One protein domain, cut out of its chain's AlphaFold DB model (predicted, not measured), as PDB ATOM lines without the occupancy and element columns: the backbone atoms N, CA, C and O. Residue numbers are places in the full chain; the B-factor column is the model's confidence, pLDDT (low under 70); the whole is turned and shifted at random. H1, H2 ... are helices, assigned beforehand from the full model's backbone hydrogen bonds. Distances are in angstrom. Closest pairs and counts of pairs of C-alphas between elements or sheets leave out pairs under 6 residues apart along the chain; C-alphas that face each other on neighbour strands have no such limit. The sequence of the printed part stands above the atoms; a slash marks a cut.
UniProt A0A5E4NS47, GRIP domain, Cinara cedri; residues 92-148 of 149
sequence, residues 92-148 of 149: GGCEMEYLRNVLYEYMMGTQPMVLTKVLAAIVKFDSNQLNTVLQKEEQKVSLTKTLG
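This is residues 92 to 148 of the 149 residues of the protein "GRIP domain" of Cinara cedri (UniProt A0A5E4NS47). Look first at H3, the longest helix, and you will find one side of a flat zigzag of three helices: shorter H2 folds back beside it, and H1 lies along the other side of H2. H2 is the middle piece, touching both H1 and H3, and residues 142 to 148, of which 142 to 146 belong to H3, stick out free. The printed part has 57 residues with three named helices, H1, H2 and H3 in chain order, and no named strand; its class is all helix. It is only just loose, close to compact, with a radius of gyration of the C-alphas of 12.3 A, and it spans 40 by 25 by 11 A.

Start at H3, residues 127 to 146, which touches H2, residues 112 to 123, with residues 130 to 138 alone. Their closest C-alphas, those of Leu 130 and Ala 120, are 6.3 A apart. This helical hairpin has a shallow tilt of 21 degrees, opposite ways. From H2 go on to H1, residues 92 to 107, which touches it; their closest C-alphas, those of Tyr 106 and Pro 112, are 5.4 A apart. They too form a helical hairpin, at a shallow tilt of 24 degrees, opposite ways. H1 and H3 are apart. In H1 and H3 every O i to N i+4 pair is within hydrogen-bond range; in H2, 7 of 8 are.

Find C-alpha 127 at (272.562, 98.043, 149.646); from there H3 runs 28.4 A to C-alpha 146 at (250.703, 115.710, 153.777). H2, from Pro 112 to Val 123, measures 15.9 A. H1 begins at C-alpha 92, at (273.061, 86.535, 170.552), and runs 22.0 A to Met 107.

The two C-alphas farthest apart, those of Gly 92 and Thr 146, are 40.4 A apart. The printed part has no cut, and both links, H1 to H2 and H2 to H3, are tight. The mean pLDDT of the printed part is 88.3; look for values under 70 at residues 92 to 93 and 148.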
ATOM      1  N   GLY A  92     274.291  86.240 171.296       53.28
ATOM      2  CA  GLY A  92     273.061  86.535 170.552       53.28
ATOM      3  C   GLY A  92     271.967  87.187 171.403       53.28
ATOM      4  O   GLY A  92     271.096  87.865 170.868       53.28
ATOM      5  N   GLY A  93     272.022  87.039 172.732       62.59
ATOM      6  CA  GLY A  93     271.033  87.617 173.648       62.59
ATOM      7  C   GLY A  93     271.000  89.150 173.633       62.59
ATOM      8  O   GLY A  93     269.923  89.733 173.530       62.59
ATOM      9  N   CYS A  94     272.171  89.795 173.666       73.25
ATOM     10  CA  CYS A  94     272.289  91.257 173.680       73.25
ATOM     11  C   CYS A  94     271.898  91.882 172.330       73.25
ATOM     12  O   CYS A  94     271.133  92.843 172.281       73.25
ATOM     13  N   GLU A  95     272.352  91.295 171.216       79.75
ATOM     14  CA  GLU A  95     271.993  91.757 169.868       79.75
ATOM     15  C   GLU A  95     270.496  91.584 169.591       79.75
ATOM     16  O   GLU A  95     269.861  92.466 169.012       79.75
ATOM     17  N   MET A  96     269.903  90.480 170.054       83.81
ATOM     18  CA  MET A  96     268.475  90.216 169.890       83.81
ATOM     19  C   MET A  96     267.605  91.117 170.777       83.81
ATOM     20  O   MET A  96     266.523  91.532 170.354       83.81
ATOM     21  N   GLU A  97     268.059  91.460 171.983       85.50
ATOM     22  CA  GLU A  97     267.398  92.449 172.839       85.50
ATOM     23  C   GLU A  97     267.471  93.856 172.228       85.50
ATOM     24  O   GLU A  97     266.449  94.541 172.134       85.50
ATOM     25  N   TYR A  98     268.644  94.251 171.722       90.56
ATOM     26  CA  TYR A  98     268.824  95.521 171.022       90.56
ATOM     27  C   TYR A  98     267.944  95.610 169.771       90.56
ATOM     28  O   TYR A  98     267.222  96.592 169.594       90.56
ATOM     29  N   LEU A  99     267.925  94.557 168.947       91.75
ATOM     30  CA  LEU A  99     267.061  94.471 167.771       91.75
ATOM     31  C   LEU A  99     265.583  94.619 168.147       91.75
ATOM     32  O   LEU A  99     264.861  95.367 167.492       91.75
ATOM     33  N   ARG A 100     265.132  93.952 169.217       91.25
ATOM     34  CA  ARG A 100     263.747  94.056 169.702       91.25
ATOM     35  C   ARG A 100     263.398  95.491 170.093       91.25
ATOM     36  O   ARG A 100     262.319  95.960 169.739       91.25
ATOM     37  N   ASN A 101     264.299  96.180 170.791       91.56
ATOM     38  CA  ASN A 101     264.081  97.561 171.216       91.56
ATOM     39  C   ASN A 101     264.009  98.523 170.020       91.56
ATOM     40  O   ASN A 101     263.062  99.294 169.897       91.56
ATOM     41  N   VAL A 102     264.968  98.429 169.093       92.81
ATOM     42  CA  VAL A 102     265.003  99.260 167.876       92.81
ATOM     43  C   VAL A 102     263.777  99.003 166.994       92.81
ATOM     44  O   VAL A 102     263.205  99.943 166.441       92.81
ATOM     45  N   LEU A 103     263.347  97.745 166.871       93.75
ATOM     46  CA  LEU A 103     262.172  97.382 166.082       93.75
ATOM     47  C   LEU A 103     260.877  97.912 166.707       93.75
ATOM     48  O   LEU A 103     260.017  98.405 165.984       93.75
ATOM     49  N   TYR A 104     260.750  97.843 168.036       93.50
ATOM     50  CA  TYR A 104     259.610  98.412 168.751       93.50
ATOM     51  C   TYR A 104     259.489  99.917 168.485       93.50
ATOM     52  O   TYR A 104     258.438 100.379 168.049       93.50
ATOM     53  N   GLU A 105     260.579 100.665 168.659       92.62
ATOM     54  CA  GLU A 105     260.625 102.104 168.379       92.62
ATOM     55  C   GLU A 105     260.256 102.413 166.915       92.62
ATOM     56  O   GLU A 105     259.405 103.261 166.635       92.62
ATOM     57  N   TYR A 106     260.783 101.628 165.970       93.62
ATOM     58  CA  TYR A 106     260.454 101.772 164.551       93.62
ATOM     59  C   TYR A 106     258.959 101.559 164.264       93.62
ATOM     60  O   TYR A 106     258.357 102.345 163.530       93.62
ATOM     61  N   MET A 107     258.335 100.542 164.867       90.75
ATOM     62  CA  MET A 107     256.904 100.256 164.702       90.75
ATOM     63  C   MET A 107     256.004 101.309 165.363       90.75
ATOM     64  O   MET A 107     254.902 101.553 164.877       90.75
ATOM     65  N   MET A 108     256.480 101.961 166.427       91.12
ATOM     66  CA  MET A 108     255.796 103.089 167.069       91.12
ATOM     67  C   MET A 108     255.945 104.407 166.291       91.12
ATOM     68  O   MET A 108     255.325 105.405 166.655       91.12
ATOM     69  N   GLY A 109     256.737 104.421 165.213       86.38
ATOM     70  CA  GLY A 109     256.912 105.576 164.336       86.38
ATOM     71  C   GLY A 109     257.919 106.609 164.842       86.38
ATOM     72  O   GLY A 109     257.948 107.728 164.326       86.38
ATOM     73  N   THR A 110     258.763 106.276 165.821       85.81
ATOM     74  CA  THR A 110     259.791 107.195 166.324       85.81
ATOM     75  C   THR A 110     260.992 107.207 165.370       85.81
ATOM     76  O   THR A 110     261.583 106.180 165.068       85.81
ATOM     77  N   GLN A 111     261.349 108.380 164.828       87.44
ATOM     78  CA  GLN A 111     262.513 108.577 163.937       87.44
ATOM     79  C   GLN A 111     262.722 107.471 162.869       87.44
ATOM     80  O   GLN A 111     263.826 106.925 162.732       87.44
ATOM     81  N   PRO A 112     261.704 107.137 162.059       88.56
ATOM     82  CA  PRO A 112     261.705 105.886 161.309       88.56
ATOM     83  C   PRO A 112     262.789 105.831 160.220       88.56
ATOM     84  O   PRO A 112     263.316 104.760 159.920       88.56
ATOM     85  N   MET A 113     263.218 106.985 159.696       91.06
ATOM     86  CA  MET A 113     264.326 107.071 158.739       91.06
ATOM     87  C   MET A 113     265.679 106.653 159.328       91.06
ATOM     88  O   MET A 113     266.506 106.065 158.632       91.06
ATOM     89  N   VAL A 114     265.924 106.983 160.598       93.25
ATOM     90  CA  VAL A 114     267.169 106.640 161.298       93.25
ATOM     91  C   VAL A 114     267.127 105.170 161.690       93.25
ATOM     92  O   VAL A 114     268.056 104.426 161.378       93.25
ATOM     93  N   LEU A 115     266.016 104.731 162.287       94.12
ATOM     94  CA  LEU A 115     265.860 103.352 162.741       94.12
ATOM     95  C   LEU A 115     265.880 102.347 161.587       94.12
ATOM     96  O   LEU A 115     266.454 101.278 161.747       94.12
ATOM     97  N   THR A 116     265.384 102.701 160.396       94.06
ATOM     98  CA  THR A 116     265.514 101.854 159.193       94.06
ATOM     99  C   THR A 116     266.976 101.531 158.873       94.06
ATOM    100  O   THR A 116     267.310 100.388 158.571       94.06
ATOM    101  N   LYS A 117     267.872 102.522 158.971       93.69
ATOM    102  CA  LYS A 117     269.308 102.327 158.713       93.69
ATOM    103  C   LYS A 117     269.955 101.459 159.790       93.69
ATOM    104  O   LYS A 117     270.772 100.602 159.471       93.69
ATOM    105  N   VAL A 118     269.561 101.663 161.047       93.81
ATOM    106  CA  VAL A 118     270.029 100.858 162.184       93.81
ATOM    107  C   VAL A 118     269.570  99.403 162.037       93.81
ATOM    108  O   VAL A 118     270.392  98.498 162.123       93.81
ATOM    109  N   LEU A 119     268.293  99.163 161.724       93.94
ATOM    110  CA  LEU A 119     267.739  97.824 161.490       93.94
ATOM    111  C   LEU A 119     268.435  97.112 160.328       93.94
ATOM    112  O   LEU A 119     268.824  95.954 160.463       93.94
ATOM    113  N   ALA A 120     268.646  97.812 159.214       93.38
ATOM    114  CA  ALA A 120     269.366  97.270 158.069       93.38
ATOM    115  C   ALA A 120     270.811  96.879 158.415       93.38
ATOM    116  O   ALA A 120     271.294  95.858 157.931       93.38
ATOM    117  N   ALA A 121     271.485  97.648 159.278       92.19
ATOM    118  CA  ALA A 121     272.831  97.326 159.745       92.19
ATOM    119  C   ALA A 121     272.849  96.101 160.676       92.19
ATOM    120  O   ALA A 121     273.726  95.250 160.534       92.19
ATOM    121  N   ILE A 122     271.872  95.974 161.583       90.31
ATOM    122  CA  ILE A 122     271.765  94.825 162.502       90.31
ATOM    123  C   ILE A 122     271.473  93.530 161.729       90.31
ATOM    124  O   ILE A 122     272.110  92.507 161.969       90.31
ATOM    125  N   VAL A 123     270.529  93.572 160.782       90.56
ATOM    126  CA  VAL A 123     270.082  92.393 160.013       90.56
ATOM    127  C   VAL A 123     270.950  92.145 158.768       90.56
ATOM    128  O   VAL A 123     270.775  91.143 158.081       90.56
ATOM    129  N   LYS A 124     271.939  93.010 158.507       91.62
ATOM    130  CA  LYS A 124     272.894  92.910 157.388       91.62
ATOM    131  C   LYS A 124     272.211  92.911 156.015       91.62
ATOM    132  O   LYS A 124     272.474  92.053 155.182       91.62
ATOM    133  N   PHE A 125     271.325  93.875 155.786       93.44
ATOM    134  CA  PHE A 125     270.693  94.064 154.479       93.44
ATOM    135  C   PHE A 125     271.707  94.497 153.421       93.44
ATOM    136  O   PHE A 125     272.579  95.332 153.675       93.44
ATOM    137  N   ASP A 126     271.516  94.002 152.202       94.19
ATOM    138  CA  ASP A 126     272.273  94.469 151.046       94.19
ATOM    139  C   ASP A 126     271.897  95.915 150.695       94.19
ATOM    140  O   ASP A 126     270.774  96.372 150.938       94.19
ATOM    141  N   SER A 127     272.798  96.641 150.028       91.69
ATOM    142  CA  SER A 127     272.562  98.043 149.646       91.69
ATOM    143  C   SER A 127     271.302  98.229 148.789       91.69
ATOM    144  O   SER A 127     270.593  99.223 148.936       91.69
ATOM    145  N   ASN A 128     270.967  97.247 147.944       93.31
ATOM    146  CA  ASN A 128     269.747  97.265 147.131       93.31
ATOM    147  C   ASN A 128     268.474  97.130 147.986       93.31
ATOM    148  O   ASN A 128     267.481  97.822 147.746       93.31
ATOM    149  N   GLN A 129     268.507  96.267 149.006       92.31
ATOM    150  CA  GLN A 129     267.394  96.070 149.939       92.31
ATOM    151  C   GLN A 129     267.197  97.312 150.811       92.31
ATOM    152  O   GLN A 129     266.076  97.805 150.926       92.31
ATOM    153  N   LEU A 130     268.288  97.868 151.349       93.38
ATOM    154  CA  LEU A 130     268.253  99.104 152.129       93.38
ATOM    155  C   LEU A 130     267.647 100.255 151.321       93.38
ATOM    156  O   LEU A 130     266.731 100.909 151.809       93.38
ATOM    157  N   ASN A 131     268.099 100.478 150.084       93.38
ATOM    158  CA  ASN A 131     267.576 101.557 149.241       93.38
ATOM    159  C   ASN A 131     266.078 101.394 148.953       93.38
ATOM    160  O   ASN A 131     265.331 102.369 149.009       93.38
ATOM    161  N   THR A 132     265.624 100.161 148.718       95.44
ATOM    162  CA  THR A 132     264.203  99.864 148.490       95.44
ATOM    163  C   THR A 132     263.353 100.197 149.718       95.44
ATOM    164  O   THR A 132     262.287 100.801 149.596       95.44
ATOM    165  N   VAL A 133     263.812  99.817 150.914       93.56
ATOM    166  CA  VAL A 133     263.097 100.110 152.167       93.56
ATOM    167  C   VAL A 133     263.143 101.605 152.481       93.56
ATOM    168  O   VAL A 133     262.123 102.176 152.857       93.56
ATOM    169  N   LEU A 134     264.283 102.263 152.256       93.12
ATOM    170  CA  LEU A 134     264.462 103.692 152.509       93.12
ATOM    171  C   LEU A 134     263.535 104.552 151.638       93.12
ATOM    172  O   LEU A 134     262.926 105.486 152.148       93.12
ATOM    173  N   GLN A 135     263.370 104.199 150.358       93.56
ATOM    174  CA  GLN A 135     262.437 104.881 149.454       93.56
ATOM    175  C   GLN A 135     260.980 104.737 149.907       93.56
ATOM    176  O   GLN A 135     260.224 105.708 149.885       93.56
ATOM    177  N   LYS A 136     260.576 103.540 150.350       92.25
ATOM    178  CA  LYS A 136     259.226 103.323 150.895       92.25
ATOM    179  C   LYS A 136     259.002 104.106 152.185       92.25
ATOM    180  O   LYS A 136     257.918 104.645 152.393       92.25
ATOM    181  N   GLU A 137     260.019 104.180 153.038       91.12
ATOM    182  CA  GLU A 137     259.952 104.937 154.285       91.12
ATOM    183  C   GLU A 137     259.821 106.442 154.020       91.12
ATOM    184  O   GLU A 137     258.978 107.105 154.621       91.12
ATOM    185  N   GLU A 138     260.573 106.970 153.055       90.75
ATOM    186  CA  GLU A 138     260.489 108.370 152.638       90.75
ATOM    187  C   GLU A 138     259.106 108.720 152.072       90.75
ATOM    188  O   GLU A 138     258.516 109.735 152.453       90.75
ATOM    189  N   GLN A 139     258.538 107.849 151.232       91.19
ATOM    190  CA  GLN A 139     257.168 107.996 150.732       91.19
ATOM    191  C   GLN A 139     256.148 107.999 151.875       91.19
ATOM    192  O   GLN A 139     255.266 108.857 151.910       91.19
ATOM    193  N   LYS A 140     256.286 107.086 152.842       87.81
ATOM    194  CA  LYS A 140     255.397 106.999 154.008       87.81
ATOM    195  C   LYS A 140     255.453 108.273 154.854       87.81
ATOM    196  O   LYS A 140     254.406 108.826 155.174       87.81
ATOM    197  N   VAL A 141     256.653 108.777 155.150       84.38
ATOM    198  CA  VAL A 141     256.857 110.027 155.904       84.38
ATOM    199  C   VAL A 141     256.325 111.246 155.139       84.38
ATOM    200  O   VAL A 141     255.797 112.182 155.737       84.38
ATOM    201  N   SER A 142     256.457 111.265 153.812       85.06
ATOM    202  CA  SER A 142     255.901 112.332 152.972       85.06
ATOM    203  C   SER A 142     254.367 112.341 153.000       85.06
ATOM    204  O   SER A 142     253.744 113.398 153.149       85.06
ATOM    205  N   LEU A 143     253.750 111.157 152.935       84.88
ATOM    206  CA  LEU A 143     252.301 110.992 153.030       84.88
ATOM    207  C   LEU A 143     251.764 111.412 154.400       84.88
ATOM    208  O   LEU A 143     250.791 112.158 154.451       84.88
ATOM    209  N   THR A 144     252.399 111.000 155.503       80.88
ATOM    210  CA  THR A 144     251.952 111.399 156.853       80.88
ATOM    211  C   THR A 144     252.027 112.911 157.050       80.88
ATOM    212  O   THR A 144     251.055 113.505 157.507       80.88
ATOM    213  N   LYS A 145     253.104 113.555 156.573       79.50
ATOM    214  CA  LYS A 145     253.229 115.024 156.586       79.50
ATOM    215  C   LYS A 145     252.122 115.713 155.792       79.50
ATOM    216  O   LYS A 145     251.592 116.727 156.230       79.50
ATOM    217  N   THR A 146     251.773 115.166 154.630       80.19
ATOM    218  CA  THR A 146     250.703 115.710 153.777       80.19
ATOM    219  C   THR A 146     249.328 115.550 154.431       80.19
ATOM    220  O   THR A 146     248.466 116.411 154.278       80.19
ATOM    221  N   LEU A 147     249.131 114.475 155.197       81.44
ATOM    222  CA  LEU A 147     247.910 114.188 155.953       81.44
ATOM    223  C   LEU A 147     247.832 114.926 157.303       81.44
ATOM    224  O   LEU A 147     246.844 114.765 158.015       81.44
ATOM    225  N   GLY A 148     248.834 115.740 157.652       66.69
ATOM    226  CA  GLY A 148     248.849 116.525 158.890       66.69
ATOM    227  C   GLY A 148     249.050 115.699 160.164       66.69
ATOM    228  O   GLY A 148     248.636 116.147 161.233       66.69
TER     229      GLY A 148